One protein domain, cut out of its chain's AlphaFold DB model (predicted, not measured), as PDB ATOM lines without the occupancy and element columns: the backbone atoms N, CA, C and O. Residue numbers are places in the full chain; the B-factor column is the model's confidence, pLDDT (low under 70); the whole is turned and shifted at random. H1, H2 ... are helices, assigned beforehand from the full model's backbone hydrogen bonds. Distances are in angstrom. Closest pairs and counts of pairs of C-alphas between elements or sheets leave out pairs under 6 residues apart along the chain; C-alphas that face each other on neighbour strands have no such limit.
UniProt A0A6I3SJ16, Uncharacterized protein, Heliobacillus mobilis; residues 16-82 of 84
ATOM      1  N   ASP A  16      33.182 -42.843 -49.680       82.75
ATOM      2  CA  ASP A  16      34.616 -42.599 -49.441       82.75
ATOM      3  C   ASP A  16      35.343 -42.070 -50.688       82.75
ATOM      4  O   ASP A  16      36.227 -41.207 -50.625       82.75
ATOM      5  N   GLU A  17      34.925 -42.540 -51.859       81.56
ATOM      6  CA  GLU A  17      35.501 -42.139 -53.136       81.56
ATOM      7  C   GLU A  17      35.067 -40.723 -53.540       81.56
ATOM      8  O   GLU A  17      35.840 -39.990 -54.156       81.56
ATOM      9  N   TYR A  18      33.860 -40.295 -53.155       84.50
ATOM     10  CA  TYR A  18      33.447 -38.900 -53.319       84.50
ATOM     11  C   TYR A  18      34.147 -37.995 -52.318       84.50
ATOM     12  O   TYR A  18      34.608 -36.925 -52.703       84.50
ATOM     13  N   VAL A  19      34.248 -38.422 -51.054       87.06
ATOM     14  CA  VAL A  19      34.890 -37.656 -49.978       87.06
ATOM     15  C   VAL A  19      36.333 -37.350 -50.347       87.06
ATOM     16  O   VAL A  19      36.711 -36.176 -50.371       87.06
ATOM     17  N   SER A  20      37.103 -38.377 -50.719       85.88
ATOM     18  CA  SER A  20      38.488 -38.219 -51.170       85.88
ATOM     19  C   SER A  20      38.607 -37.324 -52.406       85.88
ATOM     20  O   SER A  20      39.591 -36.607 -52.538       85.88
ATOM     21  N   GLY A  21      37.599 -37.285 -53.279       86.00
ATOM     22  CA  GLY A  21      37.561 -36.380 -54.428       86.00
ATOM     23  C   GLY A  21      37.185 -34.926 -54.113       86.00
ATOM     24  O   GLY A  21      37.301 -34.081 -54.997       86.00
ATOM     25  N   THR A  22      36.716 -34.600 -52.902       90.00
ATOM     26  CA  THR A  22      36.269 -33.232 -52.594       90.00
ATOM     27  C   THR A  22      37.425 -32.286 -52.273       90.00
ATOM     28  O   THR A  22      38.286 -32.585 -51.443       90.00
ATOM     29  N   ASP A  23      37.374 -31.074 -52.834       91.81
ATOM     30  CA  ASP A  23      38.370 -30.022 -52.577       91.81
ATOM     31  C   ASP A  23      38.527 -29.704 -51.084       91.81
ATOM     32  O   ASP A  23      39.633 -29.463 -50.606       91.81
ATOM     33  N   SER A  24      37.422 -29.712 -50.325       92.56
ATOM     34  CA  SER A  24      37.457 -29.480 -48.876       92.56
ATOM     35  C   SER A  24      38.257 -30.556 -48.149       92.56
ATOM     36  O   SER A  24      39.081 -30.212 -47.311       92.56
ATOM     37  N   PHE A  25      38.063 -31.831 -48.492       93.25
ATOM     38  CA  PHE A  25      38.804 -32.926 -47.873       93.25
ATOM     39  C   PHE A  25      40.291 -32.864 -48.233       93.25
ATOM     40  O   PHE A  25      41.137 -32.887 -47.344       93.25
ATOM     41  N   GLN A  26      40.609 -32.701 -49.520       93.56
ATOM     42  CA  GLN A  26      41.991 -32.598 -49.999       93.56
ATOM     43  C   GLN A  26      42.744 -31.428 -49.358       93.56
ATOM     44  O   GLN A  26      43.912 -31.562 -49.005       93.56
ATOM     45  N   ARG A  27      42.076 -30.280 -49.183       94.75
ATOM     46  CA  ARG A  27      42.656 -29.107 -48.524       94.75
ATOM     47  C   ARG A  27      42.902 -29.343 -47.035       94.75
ATOM     48  O   ARG A  27      44.016 -29.094 -46.594       94.75
ATOM     49  N   ILE A  28      41.883 -29.791 -46.298       94.75
ATOM     50  CA  ILE A  28      41.929 -29.942 -44.832       94.75
ATOM     51  C   ILE A  28      42.911 -31.046 -44.423       94.75
ATOM     52  O   ILE A  28      43.616 -30.923 -43.434       94.75
ATOM     53  N   MET A  29      42.998 -32.130 -45.194       94.12
ATOM     54  CA  MET A  29      43.874 -33.254 -44.851       94.12
ATOM     55  C   MET A  29      45.329 -33.056 -45.301       94.12
ATOM     56  O   MET A  29      46.177 -33.894 -44.996       94.12
ATOM     57  N   LYS A  30      45.639 -31.980 -46.039       93.38
ATOM     58  CA  LYS A  30      46.926 -31.788 -46.728       93.38
ATOM     59  C   LYS A  30      48.134 -31.776 -45.791       93.38
ATOM     60  O   LYS A  30      49.191 -32.279 -46.165       93.38
ATOM     61  N   ASP A  31      48.007 -31.154 -44.627       92.19
ATOM     62  CA  ASP A  31      49.083 -31.016 -43.639       92.19
ATOM     63  C   ASP A  31      49.000 -32.061 -42.509       92.19
ATOM     64  O   ASP A  31      49.856 -32.095 -41.623       92.19
ATOM     65  N   GLY A  32      47.993 -32.942 -42.561       92.56
ATOM     66  CA  GLY A  32      47.759 -34.002 -41.587       92.56
ATOM     67  C   GLY A  32      47.228 -33.531 -40.230       92.56
ATOM     68  O   GLY A  32      47.131 -34.357 -39.324       92.56
ATOM     69  N   THR A  33      46.883 -32.249 -40.062       94.19
ATOM     70  CA  THR A  33      46.334 -31.702 -38.812       94.19
ATOM     71  C   THR A  33      45.071 -30.903 -39.097       94.19
ATOM     72  O   THR A  33      45.075 -30.009 -39.923       94.19
ATOM     73  N   VAL A  34      43.990 -31.170 -38.366       96.31
ATOM     74  CA  VAL A  34      42.736 -30.425 -38.538       96.31
ATOM     75  C   VAL A  34      42.627 -29.338 -37.474       96.31
ATOM     76  O   VAL A  34      42.659 -29.635 -36.279       96.31
ATOM     77  N   SER A  35      42.488 -28.085 -37.902       96.00
ATOM     78  CA  SER A  35      42.318 -26.930 -37.013       96.00
ATOM     79  C   SER A  35      40.850 -26.641 -36.667       96.00
ATOM     80  O   SER A  35      39.930 -26.971 -37.419       96.00
ATOM     81  N   ASP A  36      40.615 -25.932 -35.557       97.06
ATOM     82  CA  ASP A  36      39.268 -25.487 -35.156       97.06
ATOM     83  C   ASP A  36      38.604 -24.601 -36.223       97.06
ATOM     84  O   ASP A  36      37.399 -24.692 -36.472       97.06
ATOM     85  N   GLN A  37      39.401 -23.762 -36.891       95.88
ATOM     86  CA  GLN A  37      38.939 -22.903 -37.979       95.88
ATOM     87  C   GLN A  37      38.410 -23.733 -39.158       95.88
ATOM     88  O   GLN A  37      37.352 -23.420 -39.703       95.88
ATOM     89  N   GLU A  38      39.093 -24.817 -39.527       96.56
ATOM     90  CA  GLU A  38      38.658 -25.706 -40.608       96.56
ATOM     91  C   GLU A  38      37.390 -26.480 -40.249       96.56
ATOM     92  O   GLU A  38      36.506 -26.632 -41.096       96.56
ATOM     93  N   ILE A  39      37.248 -26.903 -38.989       96.94
ATOM     94  CA  ILE A  39      36.002 -27.502 -38.492       96.94
ATOM     95  C   ILE A  39      34.848 -26.502 -38.586       96.94
ATOM     96  O   ILE A  39      33.759 -26.858 -39.048       96.94
ATOM     97  N   MET A  40      35.068 -25.246 -38.194       97.19
ATOM     98  CA  MET A  40      34.051 -24.198 -38.285       97.19
ATOM     99  C   MET A  40      33.654 -23.917 -39.742       97.19
ATOM    100  O   MET A  40      32.466 -23.881 -40.064       97.19
ATOM    101  N   GLU A  41      34.623 -23.772 -40.648       96.81
ATOM    102  CA  GLU A  41      34.375 -23.579 -42.084       96.81
ATOM    103  C   GLU A  41      33.595 -24.738 -42.701       96.81
ATOM    104  O   GLU A  41      32.622 -24.523 -43.432       96.81
ATOM    105  N   GLN A  42      33.990 -25.973 -42.388       97.44
ATOM    106  CA  GLN A  42      33.305 -27.158 -42.880       97.44
ATOM    107  C   GLN A  42      31.880 -27.243 -42.314       97.44
ATOM    108  O   GLN A  42      30.951 -27.565 -43.055       97.44
ATOM    109  N   SER A  43      31.682 -26.876 -41.046       96.88
ATOM    110  CA  SER A  43      30.355 -26.807 -40.419       96.88
ATOM    111  C   SER A  43      29.451 -25.798 -41.131       96.88
ATOM    112  O   SER A  43      28.312 -26.118 -41.476       96.88
ATOM    113  N   HIS A  44      29.963 -24.602 -41.440       97.88
ATOM    114  CA  HIS A  44      29.220 -23.603 -42.212       97.88
ATOM    115  C   HIS A  44      28.864 -24.100 -43.616       97.88
ATOM    116  O   HIS A  44      27.728 -23.916 -44.062       97.88
ATOM    117  N   LYS A  45      29.800 -24.769 -44.302       96.62
ATOM    118  CA  LYS A  45      29.561 -25.346 -45.630       96.62
ATOM    119  C   LYS A  45      28.447 -26.396 -45.597       96.62
ATOM    120  O   LYS A  45      27.551 -26.344 -46.437       96.62
ATOM    121  N   VAL A  46      28.462 -27.299 -44.614       95.94
ATOM    122  CA  VAL A  46      27.412 -28.317 -44.430       95.94
ATOM    123  C   VAL A  46      26.053 -27.662 -44.191       95.94
ATOM    124  O   VAL A  46      25.094 -27.988 -44.884       95.94
ATOM    125  N   VAL A  47      25.964 -26.689 -43.279       97.44
ATOM    126  CA  VAL A  47      24.700 -25.985 -42.997       97.44
ATOM    127  C   VAL A  47      24.164 -25.269 -44.238       97.44
ATOM    128  O   VAL A  47      22.963 -25.313 -44.497       97.44
ATOM    129  N   SER A  48      25.037 -24.624 -45.015       97.94
ATOM    130  CA  SER A  48      24.639 -23.957 -46.258       97.94
ATOM    131  C   SER A  48      24.046 -24.947 -47.264       97.94
ATOM    132  O   SER A  48      22.978 -24.684 -47.813       97.94
ATOM    133  N   LEU A  49      24.703 -26.093 -47.470       97.12
ATOM    134  CA  LEU A  49      24.237 -27.130 -48.394       97.12
ATOM    135  C   LEU A  49      22.915 -27.755 -47.940       97.12
ATOM    136  O   LEU A  49      22.033 -27.967 -48.765       97.12
ATOM    137  N   LEU A  50      22.745 -28.010 -46.640       96.50
ATOM    138  CA  LEU A  50      21.502 -28.573 -46.105       96.50
ATOM    139  C   LEU A  50      20.321 -27.608 -46.252       96.50
ATOM    140  O   LEU A  50      19.235 -28.044 -46.620       96.50
ATOM    141  N   LYS A  51      20.529 -26.302 -46.038       97.56
ATOM    142  CA  LYS A  51      19.493 -25.281 -46.278       97.56
ATOM    143  C   LYS A  51      19.115 -25.183 -47.755       97.56
ATOM    144  O   LYS A  51      17.938 -25.069 -48.088       97.56
ATOM    145  N   GLU A  52      20.107 -25.223 -48.644       97.88
ATOM    146  CA  GLU A  52      19.871 -25.228 -50.090       97.88
ATOM    147  C   GLU A  52      19.093 -26.478 -50.515       97.88
ATOM    148  O   GLU A  52      18.110 -26.363 -51.247       97.88
ATOM    149  N   LEU A  53      19.488 -27.649 -50.014       96.94
ATOM    150  CA  LEU A  53      18.799 -28.910 -50.255       96.94
ATOM    151  C   LEU A  53      17.348 -28.839 -49.767       96.94
ATOM    152  O   LEU A  53      16.442 -29.038 -50.565       96.94
ATOM    153  N   GLU A  54      17.119 -28.465 -48.506       96.12
ATOM    154  CA  GLU A  54      15.779 -28.328 -47.921       96.12
ATOM    155  C   GLU A  54      14.860 -27.428 -48.762       96.12
ATOM    156  O   GLU A  54      13.693 -27.760 -48.953       96.12
ATOM    157  N   SER A  55      15.382 -26.328 -49.317       97.50
ATOM    158  CA  SER A  55      14.598 -25.398 -50.142       97.50
ATOM    159  C   SER A  55      14.113 -25.972 -51.482       97.50
ATOM    160  O   SER A  55      13.227 -25.392 -52.109       97.50
ATOM    161  N   ARG A  56      14.701 -27.087 -51.937       97.75
ATOM    162  CA  ARG A  56      14.422 -27.721 -53.237       97.75
ATOM    163  C   ARG A  56      13.572 -28.981 -53.135       97.75
ATOM    164  O   ARG A  56      13.103 -29.456 -54.163       97.75
ATOM    165  N   LEU A  57      13.406 -29.524 -51.932       97.75
ATOM    166  CA  LEU A  57      12.692 -30.776 -51.713       97.75
ATOM    167  C   LEU A  57      11.191 -30.522 -51.569       97.75
ATOM    168  O   LEU A  57      10.753 -29.604 -50.872       97.75
ATOM    169  N   SER A  58      10.392 -31.390 -52.178       98.19
ATOM    170  CA  SER A  58       8.989 -31.548 -51.809       98.19
ATOM    171  C   SER A  58       8.859 -32.069 -50.365       98.19
ATOM    172  O   SER A  58       9.825 -32.585 -49.795       98.19
ATOM    173  N   PRO A  59       7.670 -31.978 -49.740       97.25
ATOM    174  CA  PRO A  59       7.469 -32.496 -48.387       97.25
ATOM    175  C   PRO A  59       7.815 -33.983 -48.226       97.25
ATOM    176  O   PRO A  59       8.378 -34.362 -47.203       97.25
ATOM    177  N   GLU A  60       7.516 -34.816 -49.227       97.62
ATOM    178  CA  GLU A  60       7.829 -36.251 -49.206       97.62
ATOM    179  C   GLU A  60       9.336 -36.501 -49.335       97.62
ATOM    180  O   GLU A  60       9.917 -37.230 -48.532       97.62
ATOM    181  N   GLU A  61      10.001 -35.829 -50.279       97.88
ATOM    182  CA  GLU A  61      11.454 -35.940 -50.442       97.88
ATOM    183  C   GLU A  61      12.199 -35.425 -49.202       97.88
ATOM    184  O   GLU A  61      13.216 -35.993 -48.810       97.88
ATOM    185  N   LYS A  62      11.676 -34.385 -48.539       97.00
ATOM    186  CA  LYS A  62      12.227 -33.877 -47.279       97.00
ATOM    187  C   LYS A  62      12.195 -34.929 -46.177       97.00
ATOM    188  O   LYS A  62      13.180 -35.045 -45.451       97.00
ATOM    189  N   LEU A  63      11.100 -35.680 -46.045       97.56
ATOM    190  CA  LEU A  63      11.009 -36.772 -45.071       97.56
ATOM    191  C   LEU A  63      12.048 -37.852 -45.378       97.56
ATOM    192  O   LEU A  63      12.857 -38.168 -44.513       97.56
ATOM    193  N   LEU A  64      12.112 -38.313 -46.631       97.81
ATOM    194  CA  LEU A  64      13.074 -39.334 -47.048       97.81
ATOM    195  C   LEU A  64      14.531 -38.908 -46.808       97.81
ATOM    196  O   LEU A  64      15.334 -39.683 -46.293       97.81
ATOM    197  N   VAL A  65      14.884 -37.669 -47.163       96.62
ATOM    198  CA  VAL A  65      16.228 -37.120 -46.929       96.62
ATOM    199  C   VAL A  65      16.516 -36.992 -45.435       96.62
ATOM    200  O   VAL A  65      17.632 -37.278 -45.011       96.62
ATOM    201  N   THR A  66      15.528 -36.587 -44.633       96.38
ATOM    202  CA  THR A  66      15.675 -36.500 -43.173       96.38
ATOM    203  C   THR A  66      15.981 -37.873 -42.583       96.38
ATOM    204  O   THR A  66      16.967 -38.007 -41.862       96.38
ATOM    205  N   ASP A  67      15.204 -38.895 -42.947       97.81
ATOM    206  CA  ASP A  67      15.412 -40.269 -42.483       97.81
ATOM    207  C   ASP A  67      16.793 -40.791 -42.907       97.81
ATOM    208  O   ASP A  67      17.542 -41.313 -42.083       97.81
ATOM    209  N   ALA A  68      17.196 -40.559 -44.161       95.19
ATOM    210  CA  ALA A  68      18.513 -40.962 -44.652       95.19
ATOM    211  C   ALA A  68      19.670 -40.283 -43.891       95.19
ATOM    212  O   ALA A  68      20.650 -40.943 -43.542       95.19
ATOM    213  N   LEU A  69      19.572 -38.979 -43.602       94.94
ATOM    214  CA  LEU A  69      20.578 -38.253 -42.815       94.94
ATOM    215  C   LEU A  69      20.647 -38.758 -41.366       94.94
ATOM    216  O   LEU A  69      21.745 -38.853 -40.806       94.94
ATOM    217  N   CYS A  70      19.503 -39.099 -40.768       96.38
ATOM    218  CA  CYS A  70      19.432 -39.708 -39.441       96.38
ATOM    219  C   CYS A  70      20.134 -41.070 -39.414       96.38
ATOM    220  O   CYS A  70      21.039 -41.263 -38.604       96.38
ATOM    221  N   GLU A  71      19.789 -41.982 -40.325       96.25
ATOM    222  CA  GLU A  71      20.378 -43.328 -40.377       96.25
ATOM    223  C   GLU A  71      21.880 -43.297 -40.695       96.25
ATOM    224  O   GLU A  71      22.663 -44.023 -40.081       96.25
ATOM    225  N   LEU A  72      22.329 -42.392 -41.576       91.88
ATOM    226  CA  LEU A  72      23.760 -42.159 -41.796       91.88
ATOM    227  C   LEU A  72      24.454 -41.694 -40.511       91.88
ATOM    228  O   LEU A  72      25.525 -42.193 -40.173       91.88
ATOM    229  N   SER A  73      23.842 -40.769 -39.768       92.69
ATOM    230  CA  SER A  73      24.388 -40.289 -38.494       92.69
ATOM    231  C   SER A  73      24.483 -41.411 -37.459       92.69
ATOM    232  O   SER A  73      25.501 -41.518 -36.772       92.69
ATOM    233  N   VAL A  74      23.466 -42.275 -37.375       94.69
ATOM    234  CA  VAL A  74      23.485 -43.476 -36.528       94.69
ATOM    235  C   VAL A  74      24.645 -44.385 -36.929       94.69
ATOM    236  O   VAL A  74      25.450 -44.737 -36.068       94.69
ATOM    237  N   LEU A  75      24.797 -44.701 -38.218       90.69
ATOM    238  CA  LEU A  75      25.895 -45.532 -38.716       90.69
ATOM    239  C   LEU A  75      27.269 -44.951 -38.350       90.69
ATOM    240  O   LEU A  75      28.115 -45.672 -37.822       90.69
ATOM    241  N   TYR A  76      27.483 -43.645 -38.551       88.00
ATOM    242  CA  TYR A  76      28.735 -42.980 -38.169       88.00
ATOM    243  C   TYR A  76      29.029 -43.092 -36.670       88.00
ATOM    244  O   TYR A  76      30.184 -43.267 -36.276       88.00
ATOM    245  N   VAL A  77      28.005 -42.982 -35.820       93.19
ATOM    246  CA  VAL A  77      28.162 -43.165 -34.372       93.19
ATOM    247  C   VAL A  77      28.496 -44.620 -34.048       93.19
ATOM    248  O   VAL A  77      29.410 -44.853 -33.259       93.19
ATOM    249  N   LEU A  78      27.812 -45.591 -34.658       93.25
ATOM    250  CA  LEU A  78      28.050 -47.018 -34.428       93.25
ATOM    251  C   LEU A  78      29.462 -47.444 -34.845       93.25
ATOM    252  O   LEU A  78      30.139 -48.105 -34.062       93.25
ATOM    253  N   GLU A  79      29.947 -47.012 -36.012       87.81
ATOM    254  CA  GLU A  79      31.308 -47.322 -36.480       87.81
ATOM    255  C   GLU A  79      32.387 -46.785 -35.526       87.81
ATOM    256  O   GLU A  79      33.376 -47.463 -35.263       87.81
ATOM    257  N   ARG A  80      32.175 -45.616 -34.901       88.25
ATOM    258  CA  ARG A  80      33.094 -45.091 -33.870       88.25
ATOM    259  C   ARG A  80      33.107 -45.910 -32.578       88.25
ATOM    260  O   ARG A  80      34.083 -45.848 -31.838       88.25
ATOM    261  N   HIS A  81      32.026 -46.632 -32.291       92.00
ATOM    262  CA  HIS A  81      31.908 -47.501 -31.119       92.00
ATOM    263  C   HIS A  81      32.201 -48.967 -31.446       92.00
ATOM    264  O   HIS A  81      32.110 -49.818 -30.560       92.00
ATOM    265  N   ARG A  82      32.547 -49.281 -32.698       89.56
ATOM    266  CA  ARG A  82      32.858 -50.639 -33.116       89.56
ATOM    267  C   ARG A  82      34.175 -51.071 -32.479       89.56
ATOM    268  O   ARG A  82      35.251 -50.634 -32.877       89.56
TER     269      ARG A  82
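What this domain is: This is residues 16 to 82 of the 84 residues of an uncharacterized protein of Heliobacillus mobilis (UniProt A0A6I3SJ16). Two long helices, H3 and H4, make an open V: they come near each other only by the tight turn that joins them and spread apart from there, with no clear contact between them. Near the other end of H3 lies the short helix H2, joined to it by a loop that folds back, and the short helix H1, apart from H3, makes a corner with H2. The printed part has 67 residues, with four named helices in the order H1, H2, H3, H4 and no named strand, and its class is all helix. The whole is loose, with a radius of gyration of the C-alphas of 14.4 A, and its spans are 42 by 31 by 23 A.

How they stand to each other: Begin at residues 16 to 21, which are H1, and go on to residues 23 to 28, which are H2. These two are close but not clearly touching, and their closest C-alphas, those of Val 19 and Phe 25, are 6.5 A apart. Their lines are about perpendicular, at 87 degrees. Next comes H3, residues 36 to 56, which is close to H2 but not clearly touching it; the closest C-alphas, those of Ile 28 and Glu 38, are 6.8 A apart. H2 and H3 run opposite ways at a shallow tilt of 25 degrees. Last is H4, residues 59 to 80, close to H3 but not clearly touching it, with the closest C-alphas, those of Glu 54 and Lys 62, 6.6 A apart. H3 and H4 run opposite ways at a shallow tilt of 28 degrees, with their centres 16.2 A apart. H1 is apart from H3 and from H4, and H2 is apart from H4. Each O i to N i+4 pair in H1, H2 and H4 is within hydrogen-bond range; in H3 it is 16 of 17.

Where its parts are: Find C-alpha 16 at (34.616, -42.599, -49.441), where H1 begins; H1 and H2 each measure 8.5 A from first to last C-alpha. Look next for C-alpha 36 at (39.268, -25.487, -35.156); from there H3 runs 30.8 A to C-alpha 56. H4 runs 32.0 A from C-alpha 59 to C-alpha 80 at (33.094, -45.091, -33.870).

The domain as a whole: The two C-alphas farthest apart, those of Asp 31 and Glu 60, are 42.0 A apart. Residues 30 to 37, 46 to 52 and 67 to 82 stand free. The printed part has no cut. The links H1 to H2 and H3 to H4 are tight, the link H2 to H3 is short, and no link is long. The mean pLDDT of the printed part is 94.2, and no printed residue is under 70.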